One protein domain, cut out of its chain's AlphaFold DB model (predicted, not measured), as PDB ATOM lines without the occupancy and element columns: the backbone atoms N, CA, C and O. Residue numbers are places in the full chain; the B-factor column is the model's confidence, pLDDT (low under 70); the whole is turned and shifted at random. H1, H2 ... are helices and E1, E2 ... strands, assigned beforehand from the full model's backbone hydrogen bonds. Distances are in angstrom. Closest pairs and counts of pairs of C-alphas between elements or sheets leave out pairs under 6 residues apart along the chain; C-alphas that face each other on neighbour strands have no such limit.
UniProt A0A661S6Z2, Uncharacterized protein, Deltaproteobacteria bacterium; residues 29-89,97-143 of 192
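This is residues 29 to 89 and 97 to 143 of the 192 residues of an uncharacterized protein of Deltaproteobacteria bacterium (UniProt A0A661S6Z2). Helices H1, H2 and H3 follow one another round three sides of a U, with the short helix H4 and the small strand hairpin E1 E2 in the middle between H1 and H3. H5 crosses H3 beyond the middle. The printed part has 108 residues, with five named helices and two named strands in the order H1 H2 H3 E1 E2 H4 H5; it is mostly helix, and the one sheet, E1 - E2, is antiparallel. It is compact, with a radius of gyration of the C-alphas of 13.7 A and spans of 37 by 36 by 23 A.

H1, residues 29 to 38, begins at C-alpha 29 (-18.586, -71.423, -94.390). H2, residues 52 to 64, is 18.4 A long, and H3, residues 67 to 83, 24.5 A. E1 holds residues 100 to 102, E2 108 to 110 and H4 111 to 117. H5, residues 122 to 134, is 18.5 A long and ends at C-alpha 134 (6.959, -50.498, -84.660).

H1 and H2 only just touch, with 3 pairs of C-alphas within 8 A, closest at Ala 29 and Glu 52, 6.6 A. H1 and H4 only just touch, with 3 such pairs, closest at Ile 32 and Leu 116, 6.9 A, at a shallow tilt of 31 degrees. E1 and E2 are a hairpin; N 101 and O 109 are 2.8 A apart. The closest C-alphas of H3 and E1, Ser 81 and Phe 101, are 5.2 A apart. H3, with residues 75 to 79 alone, touches H5 at a steep tilt of 64 degrees; C-alphas 75 and 128 are closest, 6.7 A. In the five helices every O i to N i+4 pair is within hydrogen-bond range.

C-alphas 37 and 136 are farthest apart, 38.0 A. Residues 90 to 96 are not printed; C-alphas 89 and 97 are 9.0 A apart. The link H1 to H2 is long. Confidence is low, under 70, at 34 residues, among them 33 to 45, 82 to 89 and 135 to 143.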
ATOM      1  N   ALA A  29     -17.432 -71.152 -95.236       67.19
ATOM      2  CA  ALA A  29     -18.586 -71.423 -94.390       67.19
ATOM      3  C   ALA A  29     -18.464 -72.763 -93.641       67.19
ATOM      4  O   ALA A  29     -18.682 -72.791 -92.435       67.19
ATOM      5  N   GLN A  30     -18.035 -73.846 -94.300       67.56
ATOM      6  CA  GLN A  30     -17.769 -75.130 -93.633       67.56
ATOM      7  C   GLN A  30     -16.636 -75.019 -92.609       67.56
ATOM      8  O   GLN A  30     -16.806 -75.461 -91.476       67.56
ATOM      9  N   LYS A  31     -15.531 -74.335 -92.942       70.38
ATOM     10  CA  LYS A  31     -14.438 -74.083 -91.985       70.38
ATOM     11  C   LYS A  31     -14.922 -73.305 -90.761       70.38
ATOM     12  O   LYS A  31     -14.482 -73.577 -89.649       70.38
ATOM     13  N   ILE A  32     -15.822 -72.340 -90.949       70.19
ATOM     14  CA  ILE A  32     -16.424 -71.573 -89.852       70.19
ATOM     15  C   ILE A  32     -17.345 -72.469 -89.017       70.19
ATOM     16  O   ILE A  32     -17.203 -72.477 -87.799       70.19
ATOM     17  N   SER A  33     -18.216 -73.264 -89.640       65.81
ATOM     18  CA  SER A  33     -19.126 -74.198 -88.958       65.81
ATOM     19  C   SER A  33     -18.392 -75.276 -88.154       65.81
ATOM     20  O   SER A  33     -18.750 -75.551 -87.007       65.81
ATOM     21  N   GLU A  34     -17.322 -75.842 -88.710       66.50
ATOM     22  CA  GLU A  34     -16.447 -76.788 -88.013       66.50
ATOM     23  C   GLU A  34     -15.718 -76.112 -86.853       66.50
ATOM     24  O   GLU A  34     -15.615 -76.671 -85.766       66.50
ATOM     25  N   CYS A  35     -15.245 -74.879 -87.043       63.16
ATOM     26  CA  CYS A  35     -14.559 -74.150 -85.986       63.16
ATOM     27  C   CYS A  35     -15.510 -73.711 -84.860       63.16
ATOM     28  O   CYS A  35     -15.115 -73.698 -83.698       63.16
ATOM     29  N   LEU A  36     -16.771 -73.404 -85.168       61.22
ATOM     30  CA  LEU A  36     -17.804 -73.145 -84.162       61.22
ATOM     31  C   LEU A  36     -18.146 -74.407 -83.365       61.22
ATOM     32  O   LEU A  36     -18.311 -74.322 -82.151       61.22
ATOM     33  N   SER A  37     -18.175 -75.566 -84.028       58.69
ATOM     34  CA  SER A  37     -18.431 -76.866 -83.394       58.69
ATOM     35  C   SER A  37     -17.252 -77.363 -82.544       58.69
ATOM     36  O   SER A  37     -17.461 -77.958 -81.492       58.69
ATOM     37  N   ASN A  38     -16.014 -77.081 -82.968       56.31
ATOM     38  CA  ASN A  38     -14.782 -77.574 -82.333       56.31
ATOM     39  C   ASN A  38     -14.125 -76.566 -81.366       56.31
ATOM     40  O   ASN A  38     -13.076 -76.856 -80.795       56.31
ATOM     41  N   GLY A  39     -14.729 -75.386 -81.185       57.44
ATOM     42  CA  GLY A  39     -14.435 -74.421 -80.121       57.44
ATOM     43  C   GLY A  39     -13.017 -73.822 -80.073       57.44
ATOM     44  O   GLY A  39     -12.158 -74.301 -79.336       57.44
ATOM     45  N   PRO A  40     -12.794 -72.663 -80.728       53.88
ATOM     46  CA  PRO A  40     -11.757 -71.713 -80.302       53.88
ATOM     47  C   PRO A  40     -12.241 -70.252 -80.240       53.88
ATOM     48  O   PRO A  40     -11.448 -69.339 -80.002       53.88
ATOM     49  N   CYS A  41     -13.531 -69.995 -80.479       59.97
ATOM     50  CA  CYS A  41     -14.125 -68.673 -80.302       59.97
ATOM     51  C   CYS A  41     -14.371 -68.421 -78.809       59.97
ATOM     52  O   CYS A  41     -14.940 -69.268 -78.130       59.97
ATOM     53  N   CYS A  42     -13.989 -67.246 -78.300       58.44
ATOM     54  CA  CYS A  42     -14.095 -66.905 -76.876       58.44
ATOM     55  C   CYS A  42     -15.520 -66.983 -76.298       58.44
ATOM     56  O   CYS A  42     -15.655 -67.014 -75.080       58.44
ATOM     57  N   THR A  43     -16.561 -67.009 -77.139       56.22
ATOM     58  CA  THR A  43     -17.967 -67.068 -76.702       56.22
ATOM     59  C   THR A  43     -18.904 -67.838 -77.644       56.22
ATOM     60  O   THR A  43     -20.106 -67.829 -77.411       56.22
ATOM     61  N   GLY A  44     -18.419 -68.437 -78.742       59.91
ATOM     62  CA  GLY A  44     -19.271 -69.069 -79.775       59.91
ATOM     63  C   GLY A  44     -20.161 -68.102 -80.580       59.91
ATOM     64  O   GLY A  44     -20.623 -68.447 -81.662       59.91
ATOM     65  N   ASN A  45     -20.334 -66.861 -80.111       66.56
ATOM     66  CA  ASN A  45     -21.310 -65.916 -80.651       66.56
ATOM     67  C   ASN A  45     -20.752 -64.959 -81.715       66.56
ATOM     68  O   ASN A  45     -21.532 -64.333 -82.428       66.56
ATOM     69  N   CYS A  46     -19.425 -64.835 -81.860       74.81
ATOM     70  CA  CYS A  46     -18.818 -63.859 -82.783       74.81
ATOM     71  C   CYS A  46     -19.152 -64.103 -84.261       74.81
ATOM     72  O   CYS A  46     -19.044 -63.172 -85.051       74.81
ATOM     73  N   CYS A  47     -19.501 -65.337 -84.632       75.44
ATOM     74  CA  CYS A  47     -19.755 -65.714 -86.023       75.44
ATOM     75  C   CYS A  47     -21.238 -65.983 -86.314       75.44
ATOM     76  O   CYS A  47     -21.583 -66.256 -87.458       75.44
ATOM     77  N   LEU A  48     -22.122 -65.914 -85.308       73.88
ATOM     78  CA  LEU A  48     -23.548 -66.238 -85.473       73.88
ATOM     79  C   LEU A  48     -24.282 -65.246 -86.382       73.88
ATOM     80  O   LEU A  48     -25.255 -65.607 -87.033       73.88
ATOM     81  N   SER A  49     -23.822 -63.996 -86.433       76.62
ATOM     82  CA  SER A  49     -24.403 -62.955 -87.283       76.62
ATOM     83  C   SER A  49     -23.901 -62.998 -88.729       76.62
ATOM     84  O   SER A  49     -24.339 -62.188 -89.547       76.62
ATOM     85  N   TRP A  50     -22.968 -63.897 -89.063       86.19
ATOM     86  CA  TRP A  50     -22.334 -63.919 -90.375       86.19
ATOM     87  C   TRP A  50     -23.240 -64.586 -91.399       86.19
ATOM     88  O   TRP A  50     -23.572 -65.765 -91.296       86.19
ATOM     89  N   LYS A  51     -23.618 -63.830 -92.426       85.12
ATOM     90  CA  LYS A  51     -24.439 -64.354 -93.514       85.12
ATOM     91  C   LYS A  51     -23.556 -65.091 -94.515       85.12
ATOM     92  O   LYS A  51     -22.502 -64.596 -94.912       85.12
ATOM     93  N   GLU A  52     -24.024 -66.240 -94.993       82.50
ATOM     94  CA  GLU A  52     -23.315 -67.053 -95.992       82.50
ATOM     95  C   GLU A  52     -22.998 -66.269 -97.276       82.50
ATOM     96  O   GLU A  52     -21.908 -66.396 -97.838       82.50
ATOM     97  N   ARG A  53     -23.916 -65.391 -97.702       85.56
ATOM     98  CA  ARG A  53     -23.707 -64.479 -98.836       85.56
ATOM     99  C   ARG A  53     -22.479 -63.590 -98.628       85.56
ATOM    100  O   ARG A  53     -21.656 -63.472 -99.535       85.56
ATOM    101  N   ASP A  54     -22.351 -62.996 -97.445       86.25
ATOM    102  CA  ASP A  54     -21.260 -62.077 -97.119       86.25
ATOM    103  C   ASP A  54     -19.934 -62.837 -97.016       86.25
ATOM    104  O   ASP A  54     -18.925 -62.391 -97.559       86.25
ATOM    105  N   LEU A  55     -19.948 -64.033 -96.415       85.56
ATOM    106  CA  LEU A  55     -18.790 -64.932 -96.364       85.56
ATOM    107  C   LEU A  55     -18.309 -65.340 -97.757       85.56
ATOM    108  O   LEU A  55     -17.110 -65.319 -98.029       85.56
ATOM    109  N   THR A  56     -19.237 -65.689 -98.647       84.19
ATOM    110  CA  THR A  56     -18.923 -66.094-100.023       84.19
ATOM    111  C   THR A  56     -18.335 -64.931-100.816       84.19
ATOM    112  O   THR A  56     -17.301 -65.098-101.467       84.19
ATOM    113  N   LYS A  57     -18.940 -63.739-100.711       87.81
ATOM    114  CA  LYS A  57     -18.414 -62.510-101.323       87.81
ATOM    115  C   LYS A  57     -17.005 -62.215-100.806       87.81
ATOM    116  O   LYS A  57     -16.079 -62.105-101.602       87.81
ATOM    117  N   HIS A  58     -16.823 -62.202 -99.486       89.62
ATOM    118  CA  HIS A  58     -15.528 -61.954 -98.855       89.62
ATOM    119  C   HIS A  58     -14.457 -62.960 -99.298       89.62
ATOM    120  O   HIS A  58     -13.351 -62.561 -99.657       89.62
ATOM    121  N   ALA A  59     -14.778 -64.257 -99.325       86.06
ATOM    122  CA  ALA A  59     -13.856 -65.290 -99.789       86.06
ATOM    123  C   ALA A  59     -13.460 -65.082-101.260       86.06
ATOM    124  O   ALA A  59     -12.282 -65.209-101.607       86.06
ATOM    125  N   GLY A  60     -14.427 -64.733-102.115       86.75
ATOM    126  CA  GLY A  60     -14.195 -64.400-103.519       86.75
ATOM    127  C   GLY A  60     -13.282 -63.186-103.681       86.75
ATOM    128  O   GLY A  60     -12.268 -63.262-104.378       86.75
ATOM    129  N   ASP A  61     -13.585 -62.100-102.976       87.88
ATOM    130  CA  ASP A  61     -12.814 -60.863-103.021       87.88
ATOM    131  C   ASP A  61     -11.387 -61.082-102.511       87.88
ATOM    132  O   ASP A  61     -10.420 -60.763-103.205       87.88
ATOM    133  N   MET A  62     -11.223 -61.745-101.363       88.31
ATOM    134  CA  MET A  62      -9.909 -62.100-100.833       88.31
ATOM    135  C   MET A  62      -9.137 -63.015-101.788       88.31
ATOM    136  O   MET A  62      -7.925 -62.863-101.919       88.31
ATOM    137  N   LYS A  63      -9.783 -63.948-102.500       87.12
ATOM    138  CA  LYS A  63      -9.109 -64.810-103.487       87.12
ATOM    139  C   LYS A  63      -8.562 -64.019-104.681       87.12
ATOM    140  O   LYS A  63      -7.513 -64.395-105.202       87.12
ATOM    141  N   ARG A  64      -9.221 -62.924-105.080       88.31
ATOM    142  CA  ARG A  64      -8.785 -62.043-106.184       88.31
ATOM    143  C   ARG A  64      -7.566 -61.188-105.833       88.31
ATOM    144  O   ARG A  64      -6.865 -60.738-106.737       88.31
ATOM    145  N   LEU A  65      -7.295 -60.978-104.544       86.94
ATOM    146  CA  LEU A  65      -6.163 -60.180-104.081       86.94
ATOM    147  C   LEU A  65      -4.842 -60.964-104.127       86.94
ATOM    148  O   LEU A  65      -4.716 -62.086-103.626       86.94
ATOM    149  N   GLY A  66      -3.797 -60.325-104.644       87.69
ATOM    150  CA  GLY A  66      -2.423 -60.793-104.540       87.69
ATOM    151  C   GLY A  66      -1.882 -60.702-103.107       87.69
ATOM    152  O   GLY A  66      -2.406 -59.998-102.246       87.69
ATOM    153  N   LYS A  67      -0.756 -61.377-102.836       85.62
ATOM    154  CA  LYS A  67      -0.151 -61.445-101.485       85.62
ATOM    155  C   LYS A  67       0.092 -60.068-100.843       85.62
ATOM    156  O   LYS A  67      -0.090 -59.911 -99.640       85.62
ATOM    157  N   LYS A  68       0.513 -59.072-101.633       84.50
ATOM    158  CA  LYS A  68       0.765 -57.705-101.142       84.50
ATOM    159  C   LYS A  68      -0.532 -56.965-100.800       84.50
ATOM    160  O   LYS A  68      -0.583 -56.311 -99.767       84.50
ATOM    161  N   GLU A  69      -1.563 -57.111-101.628       85.38
ATOM    162  CA  GLU A  69      -2.883 -56.502-101.429       85.38
ATOM    163  C   GLU A  69      -3.576 -57.093-100.198       85.38
ATOM    164  O   GLU A  69      -4.002 -56.344 -99.327       85.38
ATOM    165  N   LYS A  70      -3.561 -58.424-100.038       88.81
ATOM    166  CA  LYS A  70      -4.054 -59.096 -98.819       88.81
ATOM    167  C   LYS A  70      -3.403 -58.545 -97.554       88.81
ATOM    168  O   LYS A  70      -4.070 -58.294 -96.556       88.81
ATOM    169  N   LYS A  71      -2.085 -58.334 -97.596       86.38
ATOM    170  CA  LYS A  71      -1.322 -57.801 -96.462       86.38
ATOM    171  C   LYS A  71      -1.709 -56.357 -96.141       86.38
ATOM    172  O   LYS A  71      -1.794 -56.018 -94.967       86.38
ATOM    173  N   LEU A  72      -1.961 -55.534 -97.158       87.06
ATOM    174  CA  LEU A  72      -2.472 -54.172 -96.986       87.06
ATOM    175  C   LEU A  72      -3.873 -54.174 -96.380       87.06
ATOM    176  O   LEU A  72      -4.085 -53.484 -95.393       87.06
ATOM    177  N   VAL A  73      -4.785 -54.994 -96.910       89.50
ATOM    178  CA  VAL A  73      -6.139 -55.167 -96.364       89.50
ATOM    179  C   VAL A  73      -6.073 -55.511 -94.879       89.50
ATOM    180  O   VAL A  73      -6.654 -54.807 -94.058       89.50
ATOM    181  N   LEU A  74      -5.286 -56.527 -94.518       89.31
ATOM    182  CA  LEU A  74      -5.096 -56.933 -93.128       89.31
ATOM    183  C   LEU A  74      -4.546 -55.799 -92.259       89.31
ATOM    184  O   LEU A  74      -5.074 -55.552 -91.181       89.31
ATOM    185  N   LEU A  75      -3.509 -55.091 -92.713       87.38
ATOM    186  CA  LEU A  75      -2.931 -53.974 -91.961       87.38
ATOM    187  C   LEU A  75      -3.926 -52.823 -91.777       87.38
ATOM    188  O   LEU A  75      -3.966 -52.245 -90.695       87.38
ATOM    189  N   THR A  76      -4.753 -52.526 -92.780       85.44
ATOM    190  CA  THR A  76      -5.818 -51.521 -92.686       85.44
ATOM    191  C   THR A  76      -6.867 -51.921 -91.652       85.44
ATOM    192  O   THR A  76      -7.165 -51.130 -90.759       85.44
ATOM    193  N   VAL A  77      -7.387 -53.154 -91.711       85.88
ATOM    194  CA  VAL A  77      -8.405 -53.621 -90.752       85.88
ATOM    195  C   VAL A  77      -7.842 -53.656 -89.332       85.88
ATOM    196  O   VAL A  77      -8.502 -53.211 -88.391       85.88
ATOM    197  N   LEU A  78      -6.604 -54.130 -89.167       84.31
ATOM    198  CA  LEU A  78      -5.925 -54.169 -87.873       84.31
ATOM    199  C   LEU A  78      -5.671 -52.764 -87.317       84.31
ATOM    200  O   LEU A  78      -5.919 -52.537 -86.135       84.31
ATOM    201  N   ARG A  79      -5.221 -51.816 -88.149       81.69
ATOM    202  CA  ARG A  79      -5.033 -50.414 -87.753       81.69
ATOM    203  C   ARG A  79      -6.351 -49.791 -87.305       81.69
ATOM    204  O   ARG A  79      -6.402 -49.214 -86.226       81.69
ATOM    205  N   ASN A  80      -7.405 -49.930 -88.107       77.25
ATOM    206  CA  ASN A  80      -8.714 -49.361 -87.792       77.25
ATOM    207  C   ASN A  80      -9.277 -49.976 -86.503       77.25
ATOM    208  O   ASN A  80      -9.787 -49.261 -85.651       77.25
ATOM    209  N   SER A  81      -9.086 -51.282 -86.299       73.88
ATOM    210  CA  SER A  81      -9.474 -51.945 -85.049       73.88
ATOM    211  C   SER A  81      -8.666 -51.445 -83.844       73.88
ATOM    212  O   SER A  81      -9.240 -51.237 -82.782       73.88
ATOM    213  N   ALA A  82      -7.359 -51.205 -84.000       62.50
ATOM    214  CA  ALA A  82      -6.487 -50.725 -82.926       62.50
ATOM    215  C   ALA A  82      -6.771 -49.269 -82.509       62.50
ATOM    216  O   ALA A  82      -6.599 -48.927 -81.341       62.50
ATOM    217  N   ILE A  83      -7.230 -48.421 -83.439       52.41
ATOM    218  CA  ILE A  83      -7.615 -47.023 -83.162       52.41
ATOM    219  C   ILE A  83      -8.869 -46.952 -82.273       52.41
ATOM    220  O   ILE A  83      -9.016 -46.012 -81.501       52.41
ATOM    221  N   HIS A  84      -9.746 -47.957 -82.330       46.69
ATOM    222  CA  HIS A  84     -10.996 -47.994 -81.560       46.69
ATOM    223  C   HIS A  84     -10.910 -48.791 -80.247       46.69
ATOM    224  O   HIS A  84     -11.906 -48.913 -79.536       46.69
ATOM    225  N   THR A  85      -9.743 -49.336 -79.895       48.59
ATOM    226  CA  THR A  85      -9.545 -50.087 -78.647       48.59
ATOM    227  C   THR A  85      -8.947 -49.218 -77.536       48.59
ATOM    228  O   THR A  85      -7.813 -49.441 -77.115       48.59
ATOM    229  N   GLU A  86      -9.726 -48.272 -77.000       40.75
ATOM    230  CA  GLU A  86      -9.413 -47.563 -75.738       40.75
ATOM    231  C   GLU A  86      -9.358 -48.505 -74.512       40.75
ATOM    232  O   GLU A  86      -8.928 -48.113 -73.431       40.75
ATOM    233  N   SER A  87      -9.754 -49.776 -74.656       36.78
ATOM    234  CA  SER A  87      -9.908 -50.734 -73.554       36.78
ATOM    235  C   SER A  87      -8.944 -51.924 -73.573       36.78
ATOM    236  O   SER A  87      -9.208 -52.931 -72.911       36.78
ATOM    237  N   THR A  88      -7.796 -51.842 -74.258       43.25
ATOM    238  CA  THR A  88      -6.736 -52.857 -74.087       43.25
ATOM    239  C   THR A  88      -6.048 -52.694 -72.725       43.25
ATOM    240  O   THR A  88      -4.882 -52.325 -72.624       43.25
ATOM    241  N   ARG A  89      -6.781 -52.982 -71.639       35.78
ATOM    242  CA  ARG A  89      -6.216 -53.138 -70.297       35.78
ATOM    243  C   ARG A  89      -5.236 -54.302 -70.342       35.78
ATOM    244  O   ARG A  89      -5.623 -55.466 -70.448       35.78
ATOM    245  N   LEU A  97      -4.180 -61.434 -74.767       49.38
ATOM    246  CA  LEU A  97      -4.530 -60.235 -75.526       49.38
ATOM    247  C   LEU A  97      -5.989 -60.364 -75.986       49.38
ATOM    248  O   LEU A  97      -6.275 -61.053 -76.964       49.38
ATOM    249  N   SER A  98      -6.900 -59.719 -75.264       57.28
ATOM    250  CA  SER A  98      -8.304 -59.565 -75.640       57.28
ATOM    251  C   SER A  98      -8.396 -58.553 -76.784       57.28
ATOM    252  O   SER A  98      -8.773 -57.401 -76.589       57.28
ATOM    253  N   LEU A  99      -7.960 -58.958 -77.977       70.31
ATOM    254  CA  LEU A  99      -8.099 -58.147 -79.180       70.31
ATOM    255  C   LEU A  99      -9.472 -58.404 -79.795       70.31
ATOM    256  O   LEU A  99      -9.774 -59.518 -80.233       70.31
ATOM    257  N   THR A 100     -10.279 -57.351 -79.823       76.38
ATOM    258  CA  THR A 100     -11.545 -57.289 -80.552       76.38
ATOM    259  C   THR A 100     -11.334 -56.538 -81.857       76.38
ATOM    260  O   THR A 100     -10.730 -55.466 -81.867       76.38
ATOM    261  N   PHE A 101     -11.847 -57.088 -82.949       81.88
ATOM    262  CA  PHE A 101     -11.744 -56.522 -84.290       81.88
ATOM    263  C   PHE A 101     -13.140 -56.170 -84.779       81.88
ATOM    264  O   PHE A 101     -14.044 -56.990 -84.647       81.88
ATOM    265  N   ARG A 102     -13.319 -54.974 -85.342       83.50
ATOM    266  CA  ARG A 102     -14.562 -54.600 -86.026       83.50
ATOM    267  C   ARG A 102     -14.302 -54.609 -87.526       83.50
ATOM    268  O   ARG A 102     -13.390 -53.929 -87.992       83.50
ATOM    269  N   TYR A 103     -15.095 -55.376 -88.265       86.75
ATOM    270  CA  TYR A 103     -14.995 -55.468 -89.716       86.75
ATOM    271  C   TYR A 103     -16.382 -55.710 -90.308       86.75
ATOM    272  O   TYR A 103     -16.971 -56.763 -90.095       86.75
ATOM    273  N   GLU A 104     -16.921 -54.720 -91.015       85.25
ATOM    274  CA  GLU A 104     -18.245 -54.813 -91.635       85.25
ATOM    275  C   GLU A 104     -18.211 -55.672 -92.910       85.25
ATOM    276  O   GLU A 104     -17.205 -55.647 -93.626       85.25
ATOM    277  N   PRO A 105     -19.279 -56.436 -93.219       85.75
ATOM    278  CA  PRO A 105     -20.569 -56.549 -92.509       85.75
ATOM    279  C   PRO A 105     -20.573 -57.550 -91.330       85.75
ATOM    280  O   PRO A 105     -21.621 -57.915 -90.804       85.75
ATOM    281  N   PHE A 106     -19.406 -58.055 -90.925       84.88
ATOM    282  CA  PHE A 106     -19.257 -59.152 -89.961       84.88
ATOM    283  C   PHE A 106     -19.257 -58.708 -88.487       84.88
ATOM    284  O   PHE A 106     -19.186 -59.550 -87.588       84.88
ATOM    285  N   GLY A 107     -19.344 -57.403 -88.223       83.06
ATOM    286  CA  GLY A 107     -19.429 -56.830 -86.884       83.06
ATOM    287  C   GLY A 107     -18.152 -56.990 -86.050       83.06
ATOM    288  O   GLY A 107     -17.029 -56.912 -86.557       83.06
ATOM    289  N   ILE A 108     -18.330 -57.146 -84.732       82.56
ATOM    290  CA  ILE A 108     -17.235 -57.292 -83.763       82.56
ATOM    291  C   ILE A 108     -16.898 -58.773 -83.584       82.56
ATOM    292  O   ILE A 108     -17.763 -59.586 -83.268       82.56
ATOM    293  N   MET A 109     -15.619 -59.109 -83.702       82.94
ATOM    294  CA  MET A 109     -15.128 -60.478 -83.618       82.94
ATOM    295  C   MET A 109     -13.839 -60.586 -82.801       82.94
ATOM    296  O   MET A 109     -13.065 -59.637 -82.672       82.94
ATOM    297  N   CYS A 110     -13.590 -61.770 -82.249       80.19
ATOM    298  CA  CYS A 110     -12.350 -62.072 -81.539       80.19
ATOM    299  C   CYS A 110     -11.198 -62.421 -82.491       80.19
ATOM    300  O   CYS A 110     -11.397 -62.644 -83.686       80.19
ATOM    301  N   SER A 111      -9.985 -62.566 -81.953       80.25
ATOM    302  CA  SER A 111      -8.808 -62.963 -82.737       80.25
ATOM    303  C   SER A 111      -8.939 -64.315 -83.438       80.25
ATOM    304  O   SER A 111      -8.355 -64.497 -84.500       80.25
ATOM    305  N   ALA A 112      -9.660 -65.277 -82.855       80.88
ATOM    306  CA  ALA A 112      -9.872 -66.576 -83.492       80.88
ATOM    307  C   ALA A 112     -10.784 -66.439 -84.719       80.88
ATOM    308  O   ALA A 112     -10.400 -66.854 -85.809       80.88
ATOM    309  N   ALA A 113     -11.926 -65.765 -84.558       83.69
ATOM    310  CA  ALA A 113     -12.857 -65.470 -85.644       83.69
ATOM    311  C   ALA A 113     -12.200 -64.637 -86.756       83.69
ATOM    312  O   ALA A 113     -12.303 -64.989 -87.925       83.69
ATOM    313  N   PHE A 114     -11.420 -63.614 -86.395       87.38
ATOM    314  CA  PHE A 114     -10.651 -62.823 -87.356       87.38
ATOM    315  C   PHE A 114      -9.696 -63.687 -88.188       87.38
ATOM    316  O   PHE A 114      -9.642 -63.585 -89.410       87.38
ATOM    317  N   ARG A 115      -8.944 -64.583 -87.538       87.25
ATOM    318  CA  ARG A 115      -8.014 -65.477 -88.238       87.25
ATOM    319  C   ARG A 115      -8.716 -66.437 -89.188       87.25
ATOM    320  O   ARG A 115      -8.144 -66.739 -90.226       87.25
ATOM    321  N   LEU A 116      -9.902 -66.917 -88.820       85.88
ATOM    322  CA  LEU A 116     -10.711 -67.781 -89.677       85.88
ATOM    323  C   LEU A 116     -11.217 -67.018 -90.893       85.88
ATOM    324  O   LEU A 116     -11.037 -67.484 -92.011       85.88
ATOM    325  N   LEU A 117     -11.788 -65.830 -90.674       88.19
ATOM    326  CA  LEU A 117     -12.361 -65.005 -91.734       88.19
ATOM    327  C   LEU A 117     -11.321 -64.662 -92.808       88.19
ATOM    328  O   LEU A 117     -11.591 -64.800 -93.996       88.19
ATOM    329  N   PHE A 118     -10.113 -64.287 -92.382       89.19
ATOM    330  CA  PHE A 118      -9.022 -63.918 -93.285       89.19
ATOM    331  C   PHE A 118      -8.084 -65.080 -93.667       89.19
ATOM    332  O   PHE A 118      -7.131 -64.854 -94.414       89.19
ATOM    333  N   ASP A 119      -8.326 -66.290 -93.156       87.06
ATOM    334  CA  ASP A 119      -7.487 -67.486 -93.334       87.06
ATOM    335  C   ASP A 119      -5.988 -67.237 -93.048       87.06
ATOM    336  O   ASP A 119      -5.111 -67.489 -93.878       87.06
ATOM    337  N   ILE A 120      -5.680 -66.693 -91.862       87.06
ATOM    338  CA  ILE A 120      -4.304 -66.368 -91.443       87.06
ATOM    339  C   ILE A 120      -3.836 -67.141 -90.205       87.06
ATOM    340  O   ILE A 120      -4.561 -67.403 -89.233       87.06
ATOM    341  N   ARG A 121      -2.539 -67.458 -90.184       85.06
ATOM    342  CA  ARG A 121      -1.910 -68.152 -89.054       85.06
ATOM    343  C   ARG A 121      -1.691 -67.200 -87.877       85.06
ATOM    344  O   ARG A 121      -1.476 -66.002 -88.041       85.06
ATOM    345  N   ILE A 122      -1.642 -67.746 -86.657       80.88
ATOM    346  CA  ILE A 122      -1.385 -66.945 -85.443       80.88
ATOM    347  C   ILE A 122      -0.040 -66.204 -85.507       80.88
ATOM    348  O   ILE A 122       0.062 -65.068 -85.048       80.88
ATOM    349  N   LYS A 123       0.986 -66.835 -86.099       80.50
ATOM    350  CA  LYS A 123       2.320 -66.246 -86.283       80.50
ATOM    351  C   LYS A 123       2.264 -65.016 -87.195       80.50
ATOM    352  O   LYS A 123       2.891 -64.007 -86.891       80.50
ATOM    353  N   GLU A 124       1.467 -65.078 -88.260       83.69
ATOM    354  CA  GLU A 124       1.283 -63.968 -89.202       83.69
ATOM    355  C   GLU A 124       0.547 -62.805 -88.539       83.69
ATOM    356  O   GLU A 124       1.025 -61.675 -88.600       83.69
ATOM    357  N   LEU A 125      -0.545 -63.082 -87.816       84.44
ATOM    358  CA  LEU A 125      -1.274 -62.063 -87.055       84.44
ATOM    359  C   LEU A 125      -0.359 -61.334 -86.055       84.44
ATOM    360  O   LEU A 125      -0.340 -60.105 -86.016       84.44
ATOM    361  N   LYS A 126       0.443 -62.077 -85.277       81.56
ATOM    362  CA  LYS A 126       1.419 -61.491 -84.340       81.56
ATOM    363  C   LYS A 126       2.450 -60.618 -85.060       81.56
ATOM    364  O   LYS A 126       2.751 -59.529 -84.579       81.56
ATOM    365  N   GLY A 127       2.958 -61.066 -86.210       80.81
ATOM    366  CA  GLY A 127       3.902 -60.297 -87.024       80.81
ATOM    367  C   GLY A 127       3.311 -58.988 -87.553       80.81
ATOM    368  O   GLY A 127       3.975 -57.956 -87.514       80.81
ATOM    369  N   LEU A 128       2.049 -59.000 -87.992       83.50
ATOM    370  CA  LEU A 128       1.349 -57.798 -88.459       83.50
ATOM    371  C   LEU A 128       1.086 -56.802 -87.323       83.50
ATOM    372  O   LEU A 128       1.316 -55.607 -87.490       83.50
ATOM    373  N   LEU A 129       0.672 -57.288 -86.152       81.19
ATOM    374  CA  LEU A 129       0.491 -56.449 -84.965       81.19
ATOM    375  C   LEU A 129       1.817 -55.845 -84.483       81.19
ATOM    376  O   LEU A 129       1.863 -54.669 -84.131       81.19
ATOM    377  N   ALA A 130       2.902 -56.627 -84.481       75.88
ATOM    378  CA  ALA A 130       4.235 -56.132 -84.144       75.88
ATOM    379  C   ALA A 130       4.694 -55.055 -85.134       75.88
ATOM    380  O   ALA A 130       5.200 -54.016 -84.718       75.88
ATOM    381  N   HIS A 131       4.450 -55.266 -86.431       76.75
ATOM    382  CA  HIS A 131       4.746 -54.273 -87.456       76.75
ATOM    383  C   HIS A 131       4.004 -52.961 -87.210       76.75
ATOM    384  O   HIS A 131       4.652 -51.924 -87.166       76.75
ATOM    385  N   LEU A 132       2.688 -53.000 -86.980       75.75
ATOM    386  CA  LEU A 132       1.896 -51.795 -86.696       75.75
ATOM    387  C   LEU A 132       2.390 -51.039 -85.456       75.75
ATOM    388  O   LEU A 132       2.392 -49.811 -85.450       75.75
ATOM    389  N   LYS A 133       2.848 -51.751 -84.420       72.88
ATOM    390  CA  LYS A 133       3.439 -51.122 -83.229       72.88
ATOM    391  C   LYS A 133       4.758 -50.413 -83.536       72.88
ATOM    392  O   LYS A 133       4.973 -49.310 -83.051       72.88
ATOM    393  N   ILE A 134       5.630 -51.036 -84.329       72.38
ATOM    394  CA  ILE A 134       6.959 -50.498 -84.660       72.38
ATOM    395  C   ILE A 134       6.862 -49.366 -85.694       72.38
ATOM    396  O   ILE A 134       7.654 -48.432 -85.667       72.38
ATOM    397  N   SER A 135       5.892 -49.434 -86.606       67.31
ATOM    398  CA  SER A 135       5.749 -48.513 -87.735       67.31
ATOM    399  C   SER A 135       4.843 -47.308 -87.453       67.31
ATOM    400  O   SER A 135       4.383 -46.665 -88.398       67.31
ATOM    401  N   SER A 136       4.544 -47.011 -86.181       66.62
ATOM    402  CA  SER A 136       3.595 -45.961 -85.772       66.62
ATOM    403  C   SER A 136       2.233 -46.084 -86.470       66.62
ATOM    404  O   SER A 136       1.683 -45.107 -86.973       66.62
ATOM    405  N   MET A 137       1.692 -47.305 -86.529       65.25
ATOM    406  CA  MET A 137       0.429 -47.641 -87.197       65.25
ATOM    407  C   MET A 137       0.440 -47.424 -88.720       65.25
ATOM    408  O   MET A 137      -0.610 -47.234 -89.336       65.25
ATOM    409  N   SER A 138       1.612 -47.477 -89.356       67.56
ATOM    410  CA  SER A 138       1.720 -47.402 -90.813       67.56
ATOM    411  C   SER A 138       1.256 -48.697 -91.484       67.56
ATOM    412  O   SER A 138       1.694 -49.800 -91.147       67.56
ATOM    413  N   ILE A 139       0.404 -48.542 -92.501       66.81
ATOM    414  CA  ILE A 139      -0.171 -49.634 -93.307       66.81
ATOM    415  C   ILE A 139       0.851 -50.168 -94.331       66.81
ATOM    416  O   ILE A 139       0.609 -51.165 -95.003       66.81
ATOM    417  N   ILE A 140       2.035 -49.555 -94.448       69.88
ATOM    418  CA  ILE A 140       3.066 -50.002 -95.393       69.88
ATOM    419  C   ILE A 140       3.481 -51.439 -95.045       69.88
ATOM    420  O   ILE A 140       3.929 -51.672 -93.924       69.88
ATOM    421  N   PRO A 141       3.382 -52.415 -95.964       58.16
ATOM    422  CA  PRO A 141       3.682 -53.800 -95.647       58.16
ATOM    423  C   PRO A 141       5.146 -53.981 -95.222       58.16
ATOM    424  O   PRO A 141       6.027 -53.421 -95.877       58.16
ATOM    425  N   PRO A 142       5.442 -54.829 -94.213       57.25
ATOM    426  CA  PRO A 142       6.813 -55.166 -93.866       57.25
ATOM    427  C   PRO A 142       7.527 -55.734 -95.090       57.25
ATOM    428  O   PRO A 142       7.069 -56.732 -95.668       57.25
ATOM    429  N   GLN A 143       8.617 -55.081 -95.489       58.06
ATOM    430  CA  GLN A 143       9.502 -55.558 -96.538       58.06
ATOM    431  C   GLN A 143      10.409 -56.640 -95.948       58.06
ATOM    432  O   GLN A 143      11.312 -56.350 -95.170       58.06
TER     433      GLN A 143